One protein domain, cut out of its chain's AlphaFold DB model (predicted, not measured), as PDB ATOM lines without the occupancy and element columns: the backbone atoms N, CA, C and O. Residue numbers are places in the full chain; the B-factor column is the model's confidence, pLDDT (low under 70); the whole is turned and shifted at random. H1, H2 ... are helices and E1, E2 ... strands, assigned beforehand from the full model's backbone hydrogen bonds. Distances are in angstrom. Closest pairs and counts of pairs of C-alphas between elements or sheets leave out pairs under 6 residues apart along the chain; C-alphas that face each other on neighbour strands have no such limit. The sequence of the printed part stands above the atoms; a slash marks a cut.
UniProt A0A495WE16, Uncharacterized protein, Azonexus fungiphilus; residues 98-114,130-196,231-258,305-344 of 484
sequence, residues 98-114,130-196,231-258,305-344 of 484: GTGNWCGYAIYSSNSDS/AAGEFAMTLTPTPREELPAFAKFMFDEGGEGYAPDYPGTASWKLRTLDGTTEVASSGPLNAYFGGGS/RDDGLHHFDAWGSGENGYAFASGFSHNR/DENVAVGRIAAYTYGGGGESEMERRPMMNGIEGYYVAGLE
ATOM      1  N   GLY A  98     256.618 293.947 141.499       81.94
ATOM      2  CA  GLY A  98     256.442 293.510 140.116       81.94
ATOM      3  C   GLY A  98     255.960 292.059 140.010       81.94
ATOM      4  O   GLY A  98     256.168 291.245 140.908       81.94
ATOM      5  N   THR A  99     255.321 291.726 138.888       82.56
ATOM      6  CA  THR A  99     254.903 290.354 138.571       82.56
ATOM      7  C   THR A  99     256.086 289.387 138.659       82.56
ATOM      8  O   THR A  99     257.143 289.656 138.093       82.56
ATOM      9  N   GLY A 100     255.902 288.266 139.361       83.50
ATOM     10  CA  GLY A 100     256.940 287.248 139.568       83.50
ATOM     11  C   GLY A 100     257.895 287.527 140.734       83.50
ATOM     12  O   GLY A 100     258.655 286.638 141.110       83.50
ATOM     13  N   ASN A 101     257.842 288.715 141.347       90.00
ATOM     14  CA  ASN A 101     258.596 288.981 142.567       90.00
ATOM     15  C   ASN A 101     257.925 288.340 143.780       90.00
ATOM     16  O   ASN A 101     256.701 288.318 143.914       90.00
ATOM     17  N   TRP A 102     258.764 287.897 144.705       93.62
ATOM     18  CA  TRP A 102     258.368 287.506 146.043       93.62
ATOM     19  C   TRP A 102     258.153 288.770 146.855       93.62
ATOM     20  O   TRP A 102     259.068 289.569 147.045       93.62
ATOM     21  N   CYS A 103     256.931 288.963 147.320       95.75
ATOM     22  CA  CYS A 103     256.502 290.193 147.956       95.75
ATOM     23  C   CYS A 103     256.050 289.954 149.374       95.75
ATOM     24  O   CYS A 103     255.478 288.917 149.679       95.75
ATOM     25  N   GLY A 104     256.288 290.922 150.247       96.12
ATOM     26  CA  GLY A 104     255.921 290.786 151.640       96.12
ATOM     27  C   GLY A 104     256.446 291.914 152.498       96.12
ATOM     28  O   GLY A 104     256.356 293.085 152.125       96.12
ATOM     29  N   TYR A 105     256.931 291.553 153.679       97.31
ATOM     30  CA  TYR A 105     257.280 292.498 154.729       97.31
ATOM     31  C   TYR A 105     258.538 292.050 155.458       97.31
ATOM     32  O   TYR A 105     258.839 290.860 155.534       97.31
ATOM     33  N   ALA A 106     259.246 293.021 156.019       96.06
ATOM     34  CA  ALA A 106     260.437 292.798 156.815       96.06
ATOM     35  C   ALA A 106     260.382 293.581 158.127       96.06
ATOM     36  O   ALA A 106     259.745 294.634 158.220       96.06
ATOM     37  N   ILE A 107     261.097 293.066 159.123       94.44
ATOM     38  CA  ILE A 107     261.503 293.817 160.307       94.44
ATOM     39  C   ILE A 107     263.022 293.975 160.260       94.44
ATOM     40  O   ILE A 107     263.725 293.004 159.994       94.44
ATOM     41  N   TYR A 108     263.542 295.183 160.466       93.38
ATOM     42  CA  TYR A 108     264.967 295.461 160.274       93.38
ATOM     43  C   TYR A 108     265.511 296.487 161.272       93.38
ATOM     44  O   TYR A 108     264.806 297.396 161.698       93.38
ATOM     45  N   SER A 109     266.776 296.347 161.655       91.12
ATOM     46  CA  SER A 109     267.521 297.338 162.422       91.12
ATOM     47  C   SER A 109     268.576 297.980 161.533       91.12
ATOM     48  O   SER A 109     269.324 297.280 160.850       91.12
ATOM     49  N   SER A 110     268.655 299.308 161.561       86.94
ATOM     50  CA  SER A 110     269.712 300.072 160.902       86.94
ATOM     51  C   SER A 110     270.706 300.575 161.943       86.94
ATOM     52  O   SER A 110     270.348 301.362 162.820       86.94
ATOM     53  N   ASN A 111     271.965 300.167 161.830       77.06
ATOM     54  CA  ASN A 111     273.037 300.655 162.693       77.06
ATOM     55  C   ASN A 111     273.651 301.915 162.069       77.06
ATOM     56  O   ASN A 111     274.764 301.853 161.558       77.06
ATOM     57  N   SER A 112     272.922 303.036 162.050       61.75
ATOM     58  CA  SER A 112     273.447 304.310 161.527       61.75
ATOM     59  C   SER A 112     274.342 305.059 162.522       61.75
ATOM     60  O   SER A 112     275.129 305.899 162.106       61.75
ATOM     61  N   ASP A 113     274.256 304.756 163.828       49.19
ATOM     62  CA  ASP A 113     274.812 305.640 164.870       49.19
ATOM     63  C   ASP A 113     275.748 304.987 165.900       49.19
ATOM     64  O   ASP A 113     276.143 305.636 166.871       49.19
ATOM     65  N   SER A 114     276.160 303.721 165.753       43.31
ATOM     66  CA  SER A 114     277.105 303.126 166.717       43.31
ATOM     67  C   SER A 114     277.899 301.933 166.175       43.31
ATOM     68  O   SER A 114     277.387 300.819 166.176       43.31
ATOM     69  N   ALA A 130     262.517 298.346 162.915       93.69
ATOM     70  CA  ALA A 130     261.541 299.039 162.091       93.69
ATOM     71  C   ALA A 130     260.794 298.022 161.218       93.69
ATOM     72  O   ALA A 130     261.326 296.956 160.917       93.69
ATOM     73  N   ALA A 131     259.568 298.345 160.813       95.12
ATOM     74  CA  ALA A 131     258.792 297.548 159.868       95.12
ATOM     75  C   ALA A 131     258.882 298.157 158.462       95.12
ATOM     76  O   ALA A 131     258.832 299.381 158.308       95.12
ATOM     77  N   GLY A 132     258.969 297.311 157.442       95.94
ATOM     78  CA  GLY A 132     259.026 297.736 156.047       95.94
ATOM     79  C   GLY A 132     258.328 296.771 155.099       95.94
ATOM     80  O   GLY A 132     258.096 295.609 155.439       95.94
ATOM     81  N   GLU A 133     257.998 297.251 153.902       96.62
ATOM     82  CA  GLU A 133     257.642 296.363 152.797       96.62
ATOM     83  C   GLU A 133     258.917 295.796 152.167       96.62
ATOM     84  O   GLU A 133     259.926 296.493 152.020       96.62
ATOM     85  N   PHE A 134     258.858 294.526 151.785       96.25
ATOM     86  CA  PHE A 134     259.980 293.780 151.237       96.25
ATOM     87  C   PHE A 134     259.598 293.168 149.892       96.25
ATOM     88  O   PHE A 134     258.497 292.637 149.734       96.25
ATOM     89  N   ALA A 135     260.511 293.246 148.933       95.56
ATOM     90  CA  ALA A 135     260.371 292.605 147.637       95.56
ATOM     91  C   ALA A 135     261.681 291.925 147.259       95.56
ATOM     92  O   ALA A 135     262.762 292.475 147.468       95.56
ATOM     93  N   MET A 136     261.572 290.745 146.668       94.00
ATOM     94  CA  MET A 136     262.699 289.934 146.256       94.00
ATOM     95  C   MET A 136     262.450 289.343 144.876       94.00
ATOM     96  O   MET A 136     261.377 288.827 144.577       94.00
ATOM     97  N   THR A 137     263.467 289.415 144.034       92.69
ATOM     98  CA  THR A 137     263.474 288.819 142.706       92.69
ATOM     99  C   THR A 137     264.459 287.668 142.722       92.69
ATOM    100  O   THR A 137     265.641 287.878 142.994       92.69
ATOM    101  N   LEU A 138     263.973 286.470 142.415       88.88
ATOM    102  CA  LEU A 138     264.779 285.266 142.260       88.88
ATOM    103  C   LEU A 138     264.845 284.932 140.771       88.88
ATOM    104  O   LEU A 138     263.814 284.822 140.114       88.88
ATOM    105  N   THR A 139     266.053 284.808 140.231       90.00
ATOM    106  CA  THR A 139     266.293 284.496 138.818       90.00
ATOM    107  C   THR A 139     267.199 283.267 138.743       90.00
ATOM    108  O   THR A 139     268.425 283.417 138.750       90.00
ATOM    109  N   PRO A 140     266.633 282.047 138.737       85.88
ATOM    110  CA  PRO A 140     267.423 280.836 138.550       85.88
ATOM    111  C   PRO A 140     268.086 280.854 137.168       85.88
ATOM    112  O   PRO A 140     267.487 281.318 136.196       85.88
ATOM    113  N   THR A 141     269.317 280.349 137.069       84.88
ATOM    114  CA  THR A 141     269.968 280.180 135.761       84.88
ATOM    115  C   THR A 141     269.260 279.047 135.020       84.88
ATOM    116  O   THR A 141     269.175 277.946 135.576       84.88
ATOM    117  N   PRO A 142     268.762 279.265 133.789       84.88
ATOM    118  CA  PRO A 142     268.166 278.196 133.000       84.88
ATOM    119  C   PRO A 142     269.128 277.016 132.871       84.88
ATOM    120  O   PRO A 142     270.336 277.198 132.681       84.88
ATOM    121  N   ARG A 143     268.606 275.787 132.947       78.69
ATOM    122  CA  ARG A 143     269.430 274.571 132.887       78.69
ATOM    123  C   ARG A 143     270.276 274.535 131.616       78.69
ATOM    124  O   ARG A 143     271.410 274.069 131.640       78.69
ATOM    125  N   GLU A 144     269.749 275.052 130.512       85.81
ATOM    126  CA  GLU A 144     270.395 275.120 129.202       85.81
ATOM    127  C   GLU A 144     271.598 276.068 129.181       85.81
ATOM    128  O   GLU A 144     272.512 275.873 128.376       85.81
ATOM    129  N   GLU A 145     271.646 277.042 130.085       86.56
ATOM    130  CA  GLU A 145     272.733 278.016 130.209       86.56
ATOM    131  C   GLU A 145     273.835 277.550 131.168       86.56
ATOM    132  O   GLU A 145     274.933 278.109 131.183       86.56
ATOM    133  N   LEU A 146     273.592 276.477 131.927       81.56
ATOM    134  CA  LEU A 146     274.584 275.931 132.842       81.56
ATOM    135  C   LEU A 146     275.821 275.393 132.090       81.56
ATOM    136  O   LEU A 146     275.688 274.755 131.031       81.56
ATOM    137  N   PRO A 147     277.039 275.580 132.640       80.75
ATOM    138  CA  PRO A 147     278.249 274.948 132.122       80.75
ATOM    139  C   PRO A 147     278.091 273.426 132.023       80.75
ATOM    140  O   PRO A 147     277.436 272.811 132.862       80.75
ATOM    141  N   ALA A 148     278.741 272.794 131.041       80.38
ATOM    142  CA  ALA A 148     278.631 271.347 130.814       80.38
ATOM    143  C   ALA A 148     278.959 270.505 132.062       80.38
ATOM    144  O   ALA A 148     278.311 269.495 132.293       80.38
ATOM    145  N   PHE A 149     279.912 270.947 132.894       74.31
ATOM    146  CA  PHE A 149     280.219 270.295 134.172       74.31
ATOM    147  C   PHE A 149     279.064 270.389 135.180       74.31
ATOM    148  O   PHE A 149     278.742 269.400 135.824       74.31
ATOM    149  N   ALA A 150     278.407 271.548 135.292       72.00
ATOM    150  CA  ALA A 150     277.243 271.696 136.161       72.00
ATOM    151  C   ALA A 150     276.090 270.808 135.667       72.00
ATOM    152  O   ALA A 150     275.533 270.054 136.453       72.00
ATOM    153  N   LYS A 151     275.810 270.808 134.353       75.31
ATOM    154  CA  LYS A 151     274.828 269.897 133.733       75.31
ATOM    155  C   LYS A 151     275.143 268.426 134.010       75.31
ATOM    156  O   LYS A 151     274.262 267.692 134.425       75.31
ATOM    157  N   PHE A 152     276.404 268.023 133.854       71.31
ATOM    158  CA  PHE A 152     276.866 266.669 134.152       71.31
ATOM    159  C   PHE A 152     276.630 266.284 135.618       71.31
ATOM    160  O   PHE A 152     276.151 265.191 135.888       71.31
ATOM    161  N   MET A 153     276.899 267.190 136.564       64.75
ATOM    162  CA  MET A 153     276.615 266.956 137.985       64.75
ATOM    163  C   MET A 153     275.108 266.800 138.267       64.75
ATOM    164  O   MET A 153     274.746 266.063 139.179       64.75
ATOM    165  N   PHE A 154     274.236 267.452 137.487       67.56
ATOM    166  CA  PHE A 154     272.781 267.240 137.551       67.56
ATOM    167  C   PHE A 154     272.348 265.907 136.925       67.56
ATOM    168  O   PHE A 154     271.463 265.247 137.460       67.56
ATOM    169  N   ASP A 155     272.950 265.518 135.799       68.88
ATOM    170  CA  ASP A 155     272.545 264.341 135.018       68.88
ATOM    171  C   ASP A 155     273.085 263.025 135.599       68.88
ATOM    172  O   ASP A 155     272.405 262.001 135.555       68.88
ATOM    173  N   GLU A 156     274.301 263.045 136.151       63.31
ATOM    174  CA  GLU A 156     274.983 261.873 136.716       63.31
ATOM    175  C   GLU A 156     274.985 261.844 138.251       63.31
ATOM    176  O   GLU A 156     275.623 260.976 138.851       63.31
ATOM    177  N   GLY A 157     274.280 262.778 138.897       50.88
ATOM    178  CA  GLY A 157     274.197 262.909 140.350       50.88
ATOM    179  C   GLY A 157     273.652 261.647 141.018       50.88
ATOM    180  O   GLY A 157     272.450 261.501 141.223       50.88
ATOM    181  N   GLY A 158     274.555 260.733 141.377       49.38
ATOM    182  CA  GLY A 158     274.269 259.600 142.245       49.38
ATOM    183  C   GLY A 158     273.631 260.073 143.548       49.38
ATOM    184  O   GLY A 158     273.959 261.148 144.053       49.38
ATOM    185  N   GLU A 159     272.712 259.263 144.073       52.25
ATOM    186  CA  GLU A 159     271.957 259.464 145.314       52.25
ATOM    187  C   GLU A 159     272.845 260.026 146.453       52.25
ATOM    188  O   GLU A 159     273.461 259.272 147.204       52.25
ATOM    189  N   GLY A 160     272.971 261.353 146.587       54.28
ATOM    190  CA  GLY A 160     273.787 261.938 147.659       54.28
ATOM    191  C   GLY A 160     274.310 263.364 147.484       54.28
ATOM    192  O   GLY A 160     274.587 263.994 148.500       54.28
ATOM    193  N   TYR A 161     274.431 263.891 146.263       57.44
ATOM    194  CA  TYR A 161     274.864 265.278 146.019       57.44
ATOM    195  C   TYR A 161     274.051 265.883 144.874       57.44
ATOM    196  O   TYR A 161     274.464 265.824 143.719       57.44
ATOM    197  N   ALA A 162     272.889 266.457 145.184       55.75
ATOM    198  CA  ALA A 162     272.233 267.361 144.249       55.75
ATOM    199  C   ALA A 162     273.029 268.680 144.264       55.75
ATOM    200  O   ALA A 162     273.126 269.293 145.329       55.75
ATOM    201  N   PRO A 163     273.674 269.089 143.156       59.56
ATOM    202  CA  PRO A 163     274.336 270.384 143.100       59.56
ATOM    203  C   PRO A 163     273.283 271.491 143.195       59.56
ATOM    204  O   PRO A 163     272.202 271.386 142.616       59.56
ATOM    205  N   ASP A 164     273.597 272.556 143.923       68.19
ATOM    206  CA  ASP A 164     272.725 273.718 144.009       68.19
ATOM    207  C   ASP A 164     272.557 274.366 142.628       68.19
ATOM    208  O   ASP A 164     273.515 274.485 141.856       68.19
ATOM    209  N   TYR A 165     271.341 274.797 142.302       70.56
ATOM    210  CA  TYR A 165     271.054 275.529 141.073       70.56
ATOM    211  C   TYR A 165     271.591 276.955 141.212       70.56
ATOM    212  O   TYR A 165     271.068 277.722 142.025       70.56
ATOM    213  N   PRO A 166     272.611 277.358 140.438       83.12
ATOM    214  CA  PRO A 166     273.094 278.723 140.502       83.12
ATOM    215  C   PRO A 166     272.057 279.664 139.889       83.12
ATOM    216  O   PRO A 166     271.350 279.337 138.933       83.12
ATOM    217  N   GLY A 167     272.012 280.888 140.378       88.00
ATOM    218  CA  GLY A 167     271.274 281.975 139.761       88.00
ATOM    219  C   GLY A 167     271.587 283.285 140.444       88.00
ATOM    220  O   GLY A 167     272.662 283.465 141.020       88.00
ATOM    221  N   THR A 168     270.651 284.217 140.357       90.12
ATOM    222  CA  THR A 168     270.780 285.504 141.028       90.12
ATOM    223  C   THR A 168     269.564 285.802 141.881       90.12
ATOM    224  O   THR A 168     268.443 285.401 141.565       90.12
ATOM    225  N   ALA A 169     269.792 286.519 142.971       90.31
ATOM    226  CA  ALA A 169     268.740 287.099 143.783       90.31
ATOM    227  C   ALA A 169     268.984 288.597 143.922       90.31
ATOM    228  O   ALA A 169     270.118 289.057 143.964       90.31
ATOM    229  N   SER A 170     267.924 289.382 144.017       92.44
ATOM    230  CA  SER A 170     268.029 290.772 144.450       92.44
ATOM    231  C   SER A 170     266.854 291.102 145.341       92.44
ATOM    232  O   SER A 170     265.781 290.519 145.191       92.44
ATOM    233  N   TRP A 171     267.042 292.027 146.270       93.81
ATOM    234  CA  TRP A 171     265.967 292.464 147.143       93.81
ATOM    235  C   TRP A 171     265.936 293.977 147.301       93.81
ATOM    236  O   TRP A 171     266.931 294.679 147.089       93.81
ATOM    237  N   LYS A 172     264.754 294.464 147.670       94.94
ATOM    238  CA  LYS A 172     264.461 295.852 148.008       94.94
ATOM    239  C   LYS A 172     263.661 295.900 149.298       94.94
ATOM    240  O   LYS A 172     262.774 295.080 149.535       94.94
ATOM    241  N   LEU A 173     263.965 296.902 150.102       94.75
ATOM    242  CA  LEU A 173     263.322 297.186 151.369       94.75
ATOM    243  C   LEU A 173     262.886 298.645 151.363       94.75
ATOM    244  O   LEU A 173     263.691 299.529 151.069       94.75
ATOM    245  N   ARG A 174     261.632 298.904 151.721       95.19
ATOM    246  CA  ARG A 174     261.100 300.261 151.872       95.19
ATOM    247  C   ARG A 174     260.334 300.425 153.173       95.19
ATOM    248  O   ARG A 174     259.929 299.441 153.788       95.19
ATOM    249  N   THR A 175     260.123 301.666 153.584       94.31
ATOM    250  CA  THR A 175     259.264 302.006 154.722       94.31
ATOM    251  C   THR A 175     257.840 301.479 154.520       94.31
ATOM    252  O   THR A 175     257.389 301.281 153.393       94.31
ATOM    253  N   LEU A 176     257.115 301.226 155.615       92.06
ATOM    254  CA  LEU A 176     255.775 300.620 155.567       92.06
ATOM    255  C   LEU A 176     254.711 301.508 154.889       92.06
ATOM    256  O   LEU A 176     253.699 301.002 154.419       92.06
ATOM    257  N   ASP A 177     254.944 302.820 154.812       90.38
ATOM    258  CA  ASP A 177     254.130 303.758 154.020       90.38
ATOM    259  C   ASP A 177     254.357 303.627 152.501       90.38
ATOM    260  O   ASP A 177     253.644 304.239 151.707       90.38
ATOM    261  N   GLY A 178     255.340 302.820 152.093       87.56
ATOM    262  CA  GLY A 178     255.699 302.559 150.709       87.56
ATOM    263  C   GLY A 178     256.486 303.679 150.031       87.56
ATOM    264  O   GLY A 178     256.822 303.531 148.857       87.56
ATOM    265  N   THR A 179     256.812 304.780 150.718       88.31
ATOM    266  CA  THR A 179     257.330 305.984 150.043       88.31
ATOM    267  C   THR A 179     258.848 306.058 149.961       88.31
ATOM    268  O   THR A 179     259.367 306.735 149.076       88.31
ATOM    269  N   THR A 180     259.573 305.398 150.868       92.69
ATOM    270  CA  THR A 180     261.028 305.569 151.003       92.69
ATOM    271  C   THR A 180     261.745 304.233 150.866       92.69
ATOM    272  O   THR A 180     261.585 303.363 151.718       92.69
ATOM    273  N   GLU A 181     262.569 304.069 149.825       94.06
ATOM    274  CA  GLU A 181     263.504 302.939 149.754       94.06
ATOM    275  C   GLU A 181     264.557 303.087 150.861       94.06
ATOM    276  O   GLU A 181     265.222 304.115 150.982       94.06
ATOM    277  N   VAL A 182     264.670 302.055 151.690       91.88
ATOM    278  CA  VAL A 182     265.586 301.984 152.832       91.88
ATOM    279  C   VAL A 182     266.892 301.322 152.409       91.88
ATOM    280  O   VAL A 182     267.965 301.778 152.794       91.88
ATOM    281  N   ALA A 183     266.802 300.241 151.629       91.81
ATOM    282  CA  ALA A 183     267.953 299.534 151.079       91.81
ATOM    283  C   ALA A 183     267.587 298.626 149.906       91.81
ATOM    284  O   ALA A 183     266.448 298.180 149.765       91.81
ATOM    285  N   SER A 184     268.605 298.289 149.120       92.06
ATOM    286  CA  SER A 184     268.550 297.280 148.069       92.06
ATOM    287  C   SER A 184     269.917 296.612 147.889       92.06
ATOM    288  O   SER A 184     270.954 297.203 148.196       92.06
ATOM    289  N   SER A 185     269.933 295.358 147.429       88.25
ATOM    290  CA  SER A 185     271.163 294.546 147.365       88.25
ATOM    291  C   SER A 185     271.923 294.595 146.042       88.25
ATOM    292  O   SER A 185     273.038 294.085 145.964       88.25
ATOM    293  N   GLY A 186     271.320 295.120 144.974       87.94
ATOM    294  CA  GLY A 186     271.747 294.757 143.618       87.94
ATOM    295  C   GLY A 186     271.626 293.240 143.363       87.94
ATOM    296  O   GLY A 186     271.035 292.522 144.178       87.94
ATOM    297  N   PRO A 187     272.139 292.737 142.226       90.62
ATOM    298  CA  PRO A 187     272.182 291.305 141.952       90.62
ATOM    299  C   PRO A 187     273.220 290.614 142.848       90.62
ATOM    300  O   PRO A 187     274.395 290.974 142.858       90.62
ATOM    301  N   LEU A 188     272.772 289.604 143.582       87.31
ATOM    302  CA  LEU A 188     273.566 288.696 144.400       87.31
ATOM    303  C   LEU A 188     273.654 287.352 143.690       87.31
ATOM    304  O   LEU A 188     272.677 286.930 143.070       87.31
ATOM    305  N   ASN A 189     274.785 286.663 143.814       86.12
ATOM    306  CA  ASN A 189     274.850 285.267 143.396       86.12
ATOM    307  C   ASN A 189     274.012 284.457 144.375       86.12
ATOM    308  O   ASN A 189     274.199 284.593 145.582       86.12
ATOM    309  N   ALA A 190     273.094 283.654 143.854       84.50
ATOM    310  CA  ALA A 190     272.197 282.829 144.640       84.50
ATOM    311  C   ALA A 190     272.389 281.360 144.282       84.50
ATOM    312  O   ALA A 190     272.610 281.017 143.118       84.50
ATOM    313  N   TYR A 191     272.267 280.509 145.287       81.88
ATOM    314  CA  TYR A 191     272.247 279.066 145.133       81.88
ATOM    315  C   TYR A 191     270.886 278.577 145.602       81.88
ATOM    316  O   TYR A 191     270.488 278.845 146.734       81.88
ATOM    317  N   PHE A 192     270.156 277.927 144.702       77.50
ATOM    318  CA  PHE A 192     268.817 277.414 144.947       77.50
ATOM    319  C   PHE A 192     268.862 275.896 145.119       77.50
ATOM    320  O   PHE A 192     269.438 275.191 144.291       77.50
ATOM    321  N   GLY A 193     268.182 275.375 146.134       64.19
ATOM    322  CA  GLY A 193     267.986 273.935 146.287       64.19
ATOM    323  C   GLY A 193     269.060 273.198 147.095       64.19
ATOM    324  O   GLY A 193     269.783 273.775 147.902       64.19
ATOM    325  N   GLY A 194     269.024 271.870 146.969       52.75
ATOM    326  CA  GLY A 194     269.258 270.939 148.067       52.75
ATOM    327  C   GLY A 194     270.650 270.350 148.270       52.75
ATOM    328  O   GLY A 194     270.794 269.126 148.338       52.75
ATOM    329  N   GLY A 195     271.662 271.192 148.458       44.88
ATOM    330  CA  GLY A 195     272.951 270.757 148.994       44.88
ATOM    331  C   GLY A 195     272.907 270.490 150.508       44.88
ATOM    332  O   GLY A 195     272.331 271.256 151.279       44.88
ATOM    333  N   SER A 196     273.560 269.419 150.979       43.19
ATOM    334  CA  SER A 196     273.943 269.336 152.395       43.19
ATOM    335  C   SER A 196     275.109 270.289 152.644       43.19
ATOM    336  O   SER A 196     276.265 269.914 152.439       43.19
ATOM    337  N   ARG A 231     267.693 268.442 151.422       49.94
ATOM    338  CA  ARG A 231     267.200 267.487 150.403       49.94
ATOM    339  C   ARG A 231     265.736 267.680 149.924       49.94
ATOM    340  O   ARG A 231     265.202 266.757 149.320       49.94
ATOM    341  N   ASP A 232     265.117 268.836 150.164       49.75
ATOM    342  CA  ASP A 232     263.855 269.238 149.534       49.75
ATOM    343  C   ASP A 232     264.105 269.795 148.114       49.75
ATOM    344  O   ASP A 232     265.134 270.385 147.782       49.75
ATOM    345  N   ASP A 233     263.134 269.554 147.254       41.78
ATOM    346  CA  ASP A 233     263.208 269.431 145.805       41.78
ATOM    347  C   ASP A 233     262.830 270.715 145.039       41.78
ATOM    348  O   ASP A 233     262.159 270.666 144.009       41.78
ATOM    349  N   GLY A 234     263.319 271.888 145.467       49.56
ATOM    350  CA  GLY A 234     263.050 273.120 144.710       49.56
ATOM    351  C   GLY A 234     263.698 274.412 145.206       49.56
ATOM    352  O   GLY A 234     264.612 274.401 146.028       49.56
ATOM    353  N   LEU A 235     263.186 275.551 144.709       49.16
ATOM    354  CA  LEU A 235     263.560 276.949 145.038       49.16
ATOM    355  C   LEU A 235     263.359 277.320 146.528       49.16
ATOM    356  O   LEU A 235     263.416 278.488 146.907       49.16
ATOM    357  N   HIS A 236     263.091 276.321 147.362       61.34
ATOM    358  CA  HIS A 236     262.545 276.431 148.702       61.34
ATOM    359  C   HIS A 236     263.583 276.728 149.773       61.34
ATOM    360  O   HIS A 236     263.241 277.054 150.904       61.34
ATOM    361  N   HIS A 237     264.855 276.648 149.413       71.19
ATOM    362  CA  HIS A 237     265.942 277.201 150.187       71.19
ATOM    363  C   HIS A 237     266.857 277.923 149.212       71.19
ATOM    364  O   HIS A 237     267.240 277.369 148.178       71.19
ATOM    365  N   PHE A 238     267.186 279.167 149.534       74.62
ATOM    366  CA  PHE A 238     268.276 279.849 148.872       74.62
ATOM    367  C   PHE A 238     269.165 280.571 149.875       74.62
ATOM    368  O   PHE A 238     268.704 281.089 150.897       74.62
ATOM    369  N   ASP A 239     270.440 280.626 149.525       80.00
ATOM    370  CA  ASP A 239     271.411 281.540 150.098       80.00
ATOM    371  C   ASP A 239     271.948 282.401 148.955       80.00
ATOM    372  O   ASP A 239     272.345 281.894 147.900       80.00
ATOM    373  N   ALA A 240     271.878 283.714 149.137       80.62
ATOM    374  CA  ALA A 240     272.362 284.687 148.191       80.62
ATOM    375  C   ALA A 240     273.335 285.645 148.864       80.62
ATOM    376  O   ALA A 240     272.990 286.324 149.832       80.62
ATOM    377  N   TRP A 241     274.532 285.769 148.299       84.06
ATOM    378  CA  TRP A 241     275.552 286.679 148.801       84.06
ATOM    379  C   TRP A 241     276.279 287.410 147.680       84.06
ATOM    380  O   TRP A 241     276.429 286.942 146.549       84.06
ATOM    381  N   GLY A 242     276.767 288.596 148.021       81.38
ATOM    382  CA  GLY A 242     277.582 289.415 147.144       81.38
ATOM    383  C   GLY A 242     278.490 290.312 147.967       81.38
ATOM    384  O   GLY A 242     278.058 290.933 148.936       81.38
ATOM    385  N   SER A 243     279.758 290.387 147.576       79.00
ATOM    386  CA  SER A 243     280.714 291.355 148.113       79.00
ATOM    387  C   SER A 243     281.213 292.240 146.982       79.00
ATOM    388  O   SER A 243     281.640 291.732 145.947       79.00
ATOM    389  N   GLY A 244     281.194 293.549 147.193       76.44
ATOM    390  CA  GLY A 244     281.849 294.527 146.333       76.44
ATOM    391  C   GLY A 244     282.883 295.329 147.116       76.44
ATOM    392  O   GLY A 244     282.968 295.228 148.339       76.44
ATOM    393  N   GLU A 245     283.628 296.189 146.424       74.94
ATOM    394  CA  GLU A 245     284.617 297.091 147.044       74.94
ATOM    395  C   GLU A 245     284.029 297.917 148.201       74.94
ATOM    396  O   GLU A 245     284.716 298.240 149.169       74.94
ATOM    397  N   ASN A 246     282.731 298.218 148.117       75.81
ATOM    398  CA  ASN A 246     282.038 299.123 149.024       75.81
ATOM    399  C   ASN A 246     281.148 298.420 150.056       75.81
ATOM    400  O   ASN A 246     280.542 299.104 150.879       75.81
ATOM    401  N   GLY A 247     281.046 297.087 150.051       78.38
ATOM    402  CA  GLY A 247     280.139 296.416 150.978       78.38
ATOM    403  C   GLY A 247     279.928 294.927 150.761       78.38
ATOM    404  O   GLY A 247     280.502 294.305 149.870       78.38
ATOM    405  N   TYR A 248     279.060 294.376 151.599       81.44
ATOM    406  CA  TYR A 248     278.595 292.997 151.540       81.44
ATOM    407  C   TYR A 248     277.081 292.971 151.733       81.44
ATOM    408  O   TYR A 248     276.562 293.659 152.613       81.44
ATOM    409  N   ALA A 249     276.384 292.173 150.936       79.12
ATOM    410  CA  ALA A 249     274.957 291.933 151.067       79.12
ATOM    411  C   ALA A 249     274.669 290.433 151.057       79.12
ATOM    412  O   ALA A 249     275.350 289.653 150.389       79.12
ATOM    413  N   PHE A 250     273.651 290.062 151.820       83.56
ATOM    414  CA  PHE A 250     273.223 288.696 152.042       83.56
ATOM    415  C   PHE A 250     271.702 288.635 152.148       83.56
ATOM    416  O   PHE A 250     271.068 289.510 152.750       83.56
ATOM    417  N   ALA A 251     271.122 287.583 151.590       82.00
ATOM    418  CA  ALA A 251     269.760 287.171 151.856       82.00
ATOM    419  C   ALA A 251     269.699 285.649 151.867       82.00
ATOM    420  O   ALA A 251     270.140 285.012 150.918       82.00
ATOM    421  N   SER A 252     269.095 285.083 152.903       82.44
ATOM    422  CA  SER A 252     268.695 283.680 152.910       82.44
ATOM    423  C   SER A 252     267.190 283.570 153.027       82.44
ATOM    424  O   SER A 252     266.542 284.488 153.539       82.44
ATOM    425  N   GLY A 253     266.617 282.465 152.568       72.44
ATOM    426  CA  GLY A 253     265.186 282.206 152.679       72.44
ATOM    427  C   GLY A 253     264.856 280.728 152.675       72.44
ATOM    428  O   GLY A 253     265.566 279.931 152.068       72.44
ATOM    429  N   PHE A 254     263.759 280.396 153.352       71.50
ATOM    430  CA  PHE A 254     263.239 279.042 153.494       71.50
ATOM    431  C   PHE A 254     261.721 279.039 153.270       71.50
ATOM    432  O   PHE A 254     261.018 279.801 153.933       71.50
ATOM    433  N   SER A 255     261.214 278.161 152.408       60.66
ATOM    434  CA  SER A 255     259.792 277.833 152.223       60.66
ATOM    435  C   SER A 255     259.577 276.333 152.428       60.66
ATOM    436  O   SER A 255     260.495 275.559 152.183       60.66
ATOM    437  N   HIS A 256     258.384 275.907 152.849       60.28
ATOM    438  CA  HIS A 256     257.971 274.491 152.887       60.28
ATOM    439  C   HIS A 256     258.990 273.509 153.511       60.28
ATOM    440  O   HIS A 256     259.176 272.392 153.041       60.28
ATOM    441  N   ASN A 257     259.683 273.911 154.578       56.25
ATOM    442  CA  ASN A 257     260.804 273.131 155.093       56.25
ATOM    443  C   ASN A 257     260.344 272.162 156.196       56.25
ATOM    444  O   ASN A 257     260.093 272.577 157.333       56.25
ATOM    445  N   ARG A 258     260.304 270.848 155.917       54.19
ATOM    446  CA  ARG A 258     260.002 269.815 156.942       54.19
ATOM    447  C   ARG A 258     260.959 269.856 158.138       54.19
ATOM    448  O   ARG A 258     260.618 269.383 159.225       54.19
ATOM    449  N   ASP A 305     253.159 277.052 152.606       77.19
ATOM    450  CA  ASP A 305     253.070 276.834 151.173       77.19
ATOM    451  C   ASP A 305     254.443 277.066 150.514       77.19
ATOM    452  O   ASP A 305     255.240 277.893 150.957       77.19
ATOM    453  N   GLU A 306     254.724 276.340 149.438       80.50
ATOM    454  CA  GLU A 306     255.960 276.478 148.661       80.50
ATOM    455  C   GLU A 306     256.172 277.884 148.074       80.50
ATOM    456  O   GLU A 306     257.292 278.269 147.744       80.50
ATOM    457  N   ASN A 307     255.099 278.670 147.989       86.00
ATOM    458  CA  ASN A 307     255.088 280.026 147.472       86.00
ATOM    459  C   ASN A 307     255.345 281.090 148.549       86.00
ATOM    460  O   ASN A 307     255.144 282.270 148.265       86.00
ATOM    461  N   VAL A 308     255.737 280.736 149.778       88.31
ATOM    462  CA  VAL A 308     256.094 281.711 150.823       88.31
ATOM    463  C   VAL A 308     257.373 281.322 151.548       88.31
ATOM    464  O   VAL A 308     257.541 280.192 151.986       88.31
ATOM    465  N   ALA A 309     258.268 282.288 151.717       87.12
ATOM    466  CA  ALA A 309     259.547 282.130 152.375       87.12
ATOM    467  C   ALA A 309     259.660 283.070 153.565       87.12
ATOM    468  O   ALA A 309     259.193 284.214 153.552       87.12
ATOM    469  N   VAL A 310     260.344 282.573 154.585       87.69
ATOM    470  CA  VAL A 310     260.829 283.358 155.714       87.69
ATOM    471  C   VAL A 310     262.343 283.325 155.676       87.69
ATOM    472  O   VAL A 310     262.933 282.297 155.353       87.69
ATOM    473  N   GLY A 311     262.987 284.434 156.010       87.38
ATOM    474  CA  GLY A 311     264.437 284.485 155.940       87.38
ATOM    475  C   GLY A 311     265.062 285.667 156.649       87.38
ATOM    476  O   GLY A 311     264.384 286.446 157.325       87.38
ATOM    477  N   ARG A 312     266.382 285.785 156.489       88.00
ATOM    478  CA  ARG A 312     267.188 286.884 157.022       88.00
ATOM    479  C   ARG A 312     267.754 287.699 155.868       88.00
ATOM    480  O   ARG A 312     268.147 287.150 154.844       88.00
ATOM    481  N   ILE A 313     267.840 289.006 156.069       87.94
ATOM    482  CA  ILE A 313     268.535 289.930 155.176       87.94
ATOM    483  C   ILE A 313     269.624 290.666 155.933       87.94
ATOM    484  O   ILE A 313     269.473 290.986 157.115       87.94
ATOM    485  N   ALA A 314     270.717 290.954 155.236       85.62
ATOM    486  CA  ALA A 314     271.726 291.873 155.714       85.62
ATOM    487  C   ALA A 314     272.381 292.637 154.557       85.62
ATOM    488  O   ALA A 314     272.631 292.079 153.493       85.62
ATOM    489  N   ALA A 315     272.694 293.909 154.772       85.94
ATOM    490  CA  ALA A 315     273.508 294.717 153.873       85.94
ATOM    491  C   ALA A 315     274.410 295.630 154.696       85.94
ATOM    492  O   ALA A 315     273.926 296.353 155.561       85.94
ATOM    493  N   TYR A 316     275.707 295.625 154.409       83.50
ATOM    494  CA  TYR A 316     276.702 296.445 155.090       83.50
ATOM    495  C   TYR A 316     277.525 297.213 154.073       83.50
ATOM    496  O   TYR A 316     277.959 296.655 153.066       83.50
ATOM    497  N   THR A 317     277.815 298.471 154.386       80.56
ATOM    498  CA  THR A 317     278.767 299.281 153.622       80.56
ATOM    499  C   THR A 317     280.068 299.446 154.396       80.56
ATOM    500  O   THR A 317     280.053 299.754 155.595       80.56
ATOM    501  N   TYR A 318     281.197 299.283 153.712       75.88
ATOM    502  CA  TYR A 318     282.507 299.559 154.289       75.88
ATOM    503  C   TYR A 318     282.814 301.053 154.213       75.88
ATOM    504  O   TYR A 318     282.607 301.706 153.193       75.88
ATOM    505  N   GLY A 319     283.349 301.599 155.303       71.56
ATOM    506  CA  GLY A 319     283.857 302.964 155.318       71.56
ATOM    507  C   GLY A 319     284.986 303.158 154.309       71.56
ATOM    508  O   GLY A 319     285.922 302.363 154.297       71.56
ATOM    509  N   GLY A 320     284.908 304.194 153.475       52.94
ATOM    510  CA  GLY A 320     285.871 304.463 152.407       52.94
ATOM    511  C   GLY A 320     287.314 304.621 152.898       52.94
ATOM    512  O   GLY A 320     287.617 305.400 153.796       52.94
ATOM    513  N   GLY A 321     288.212 303.879 152.269       55.12
ATOM    514  CA  GLY A 321     289.661 303.936 152.440       55.12
ATOM    515  C   GLY A 321     290.295 302.828 151.592       55.12
ATOM    516  O   GLY A 321     289.610 301.882 151.203       55.12
ATOM    517  N   GLY A 322     291.591 302.904 151.314       55.75
ATOM    518  CA  GLY A 322     292.254 301.992 150.373       55.75
ATOM    519  C   GLY A 322     292.106 300.493 150.691       55.75
ATOM    520  O   GLY A 322     291.887 300.103 151.843       55.75
ATOM    521  N   GLU A 323     292.252 299.665 149.652       56.09
ATOM    522  CA  GLU A 323     292.116 298.195 149.661       56.09
ATOM    523  C   GLU A 323     292.970 297.487 150.730       56.09
ATOM    524  O   GLU A 323     292.623 296.405 151.195       56.09
ATOM    525  N   SER A 324     294.058 298.108 151.196       56.56
ATOM    526  CA  SER A 324     294.984 297.511 152.168       56.56
ATOM    527  C   SER A 324     294.482 297.484 153.622       56.56
ATOM    528  O   SER A 324     295.199 297.003 154.495       56.56
ATOM    529  N   GLU A 325     293.284 298.003 153.917       55.97
ATOM    530  CA  GLU A 325     292.780 298.182 155.292       55.97
ATOM    531  C   GLU A 325     291.435 297.497 155.604       55.97
ATOM    532  O   GLU A 325     290.909 297.655 156.711       55.97
ATOM    533  N   MET A 326     290.888 296.689 154.687       52.69
ATOM    534  CA  MET A 326     289.606 295.977 154.880       52.69
ATOM    535  C   MET A 326     289.534 295.145 156.176       52.69
ATOM    536  O   MET A 326     288.454 294.910 156.702       52.69
ATOM    537  N   GLU A 327     290.667 294.713 156.734       55.56
ATOM    538  CA  GLU A 327     290.714 293.870 157.939       55.56
ATOM    539  C   GLU A 327     290.430 294.618 159.256       55.56
ATOM    540  O   GLU A 327     290.238 293.982 160.291       55.56
ATOM    541  N   ARG A 328     290.406 295.959 159.251       57.09
ATOM    542  CA  ARG A 328     290.261 296.765 160.480       57.09
ATOM    543  C   ARG A 328     289.147 297.797 160.453       57.09
ATOM    544  O   ARG A 328     289.022 298.566 161.409       57.09
ATOM    545  N   ARG A 329     288.336 297.846 159.398       59.16
ATOM    546  CA  ARG A 329     287.317 298.890 159.313       59.16
ATOM    547  C   ARG A 329     286.138 298.588 160.228       59.16
ATOM    548  O   ARG A 329     285.581 297.493 160.148       59.16
ATOM    549  N   PRO A 330     285.727 299.545 161.076       60.19
ATOM    550  CA  PRO A 330     284.415 299.460 161.684       60.19
ATOM    551  C   PRO A 330     283.376 299.452 160.555       60.19
ATOM    552  O   PRO A 330     283.437 300.280 159.643       60.19
ATOM    553  N   MET A 331     282.448 298.497 160.603       61.91
ATOM    554  CA  MET A 331     281.223 298.566 159.808       61.91
ATOM    555  C   MET A 331     280.541 299.889 160.162       61.91
ATOM    556  O   MET A 331     280.256 300.130 161.335       61.91
ATOM    557  N   MET A 332     280.395 300.782 159.177       65.19
ATOM    558  CA  MET A 332     279.892 302.135 159.433       65.19
ATOM    559  C   MET A 332     278.371 302.182 159.394       65.19
ATOM    560  O   MET A 332     277.781 302.791 160.271       65.19
ATOM    561  N   ASN A 333     277.765 301.518 158.408       79.12
ATOM    562  CA  ASN A 333     276.319 301.421 158.257       79.12
ATOM    563  C   ASN A 333     275.962 299.997 157.842       79.12
ATOM    564  O   ASN A 333     276.609 299.417 156.962       79.12
ATOM    565  N   GLY A 334     274.936 299.451 158.480       84.00
ATOM    566  CA  GLY A 334     274.395 298.148 158.140       84.00
ATOM    567  C   GLY A 334     272.904 298.083 158.407       84.00
ATOM    568  O   GLY A 334     272.405 298.731 159.330       84.00
ATOM    569  N   ILE A 335     272.216 297.306 157.584       89.38
ATOM    570  CA  ILE A 335     270.848 296.861 157.805       89.38
ATOM    571  C   ILE A 335     270.903 295.365 158.025       89.38
ATOM    572  O   ILE A 335     271.536 294.647 157.259       89.38
ATOM    573  N   GLU A 336     270.219 294.911 159.061       89.94
ATOM    574  CA  GLU A 336     269.988 293.502 159.338       89.94
ATOM    575  C   GLU A 336     268.525 293.315 159.691       89.94
ATOM    576  O   GLU A 336     267.918 294.182 160.320       89.94
ATOM    577  N   GLY A 337     267.939 292.194 159.300       90.81
ATOM    578  CA  GLY A 337     266.535 291.967 159.570       90.81
ATOM    579  C   GLY A 337     266.050 290.593 159.172       90.81
ATOM    580  O   GLY A 337     266.797 289.769 158.648       90.81
ATOM    581  N   TYR A 338     264.764 290.389 159.398       91.69
ATOM    582  CA  TYR A 338     264.027 289.205 158.995       91.69
ATOM    583  C   TYR A 338     262.929 289.614 158.027       91.69
ATOM    584  O   TYR A 338     262.461 290.754 158.070       91.69
ATOM    585  N   TYR A 339     262.474 288.690 157.191       94.38
ATOM    586  CA  TYR A 339     261.351 288.936 156.292       94.38
ATOM    587  C   TYR A 339     260.435 287.722 156.166       94.38
ATOM    588  O   TYR A 339     260.827 286.591 156.447       94.38
ATOM    589  N   VAL A 340     259.209 287.992 155.723       94.56
ATOM    590  CA  VAL A 340     258.273 287.019 155.160       94.56
ATOM    591  C   VAL A 340     257.843 287.537 153.796       94.56
ATOM    592  O   VAL A 340     257.374 288.672 153.692       94.56
ATOM    593  N   ALA A 341     258.029 286.747 152.747       95.38
ATOM    594  CA  ALA A 341     257.684 287.137 151.386       95.38
ATOM    595  C   ALA A 341     257.292 285.927 150.555       95.38
ATOM    596  O   ALA A 341     257.770 284.830 150.807       95.38
ATOM    597  N   GLY A 342     256.438 286.120 149.560       93.50
ATOM    598  CA  GLY A 342     255.945 285.023 148.741       93.50
ATOM    599  C   GLY A 342     255.361 285.471 147.414       93.50
ATOM    600  O   GLY A 342     255.204 286.670 147.167       93.50
ATOM    601  N   LEU A 343     255.019 284.502 146.568       92.44
ATOM    602  CA  LEU A 343     254.191 284.742 145.393       92.44
ATOM    603  C   LEU A 343     252.751 284.961 145.857       92.44
ATOM    604  O   LEU A 343     252.132 284.112 146.503       92.44
ATOM    605  N   GLU A 344     252.232 286.145 145.561       95.06
ATOM    606  CA  GLU A 344     250.889 286.545 145.961       95.06
ATOM    607  C   GLU A 344     249.826 285.695 145.261       95.06
ATOM    608  O   GLU A 344     249.925 285.422 144.063       95.06
TER     609      GLU A 344
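This is residues 98 to 114, 130 to 196, 231 to 258 and 305 to 344 of the 484 residues of an uncharacterized protein of Azonexus fungiphilus (UniProt A0A495WE16). Eight antiparallel strands, E1, E2, E3, E5, E6, E7, E8 and E9, close into a narrow barrel, and the short E4 is paired onto residues 171 to 174 of E3, on the same side of E3 as E5, which lies beside residues 165 to 170. Beyond one end of the barrel lies the small helix H1, and at the other end the link of residues 319 to 330 reaches outward. The printed part has 152 residues with one named helix and nine named strands, in the order E1 E2 H1 E3 E4 E5 E6 E7 E8 E9, and is mostly strand. It is compact, with a radius of gyration of the C-alphas of 17.1 A and spans of 51 by 42 by 26 A.

Find C-alpha 102 at (258.368, 287.506, 146.043), where E1 begins; it runs to residue 110, 22.5 A, and bends by 60 degrees at residue 105. E2, residues 130 to 140, spans 30.3 A and bends by 53 degrees at residue 133. H1 holds residues 148 to 155. E3, residues 165 to 175, spans 32.0 A; E4 is residues 181 to 184 and E5 residues 188 to 192. E6, residues 237 to 244, and E7, residues 247 to 254, span 23.8 A and 24.4 A. E8, residues 308 to 318, spans 32.1 A. E9, residues 331 to 342, spans 30.7 A and ends at C-alpha 342, (255.945, 285.023, 148.741).

Go round the barrel from E1: N 104 and O 134, 2.8 A apart, are within hydrogen-bond range between E1 and E2. N 137 and O 170, 2.8 A, join E2 to E3. The pairing of E3 is staggered: on one side of it is E2, on the other side E5, with N 167 and O 190 at 2.8 A, and E4, with N 173 and O 183 at 2.8 A. Next look at N 191 and O 239, 3.0 A, for E5 and E6; N 240 and O 251, 2.8 A, for the hairpin E6 and E7; N 250 and O 314, 2.8 A, for E7 and E8; and N 309 and O 341, 2.7 A, for the hairpin E8 and E9. N 105 and O 340, 2.9 A, close the ring from E9 to E1. H1 is only just not on the barrel, with 4 pairs of C-alphas within 10 A; in H1 every O i to N i+4 pair is within hydrogen-bond range.

The farthest C-alphas, those of Asp 113 and Glu 156, are 52.0 A apart. Residues 115 to 129, 197 to 230 and 259 to 304 are cut out, with C-alpha gaps of 16.7, 7.3 and 11.4 A. The link E8 to E9 is long. Confidence is under 70 at residues 112 to 114, 153 to 164, 193 to 196, 231 to 236, 255 to 258 and 320 to 332.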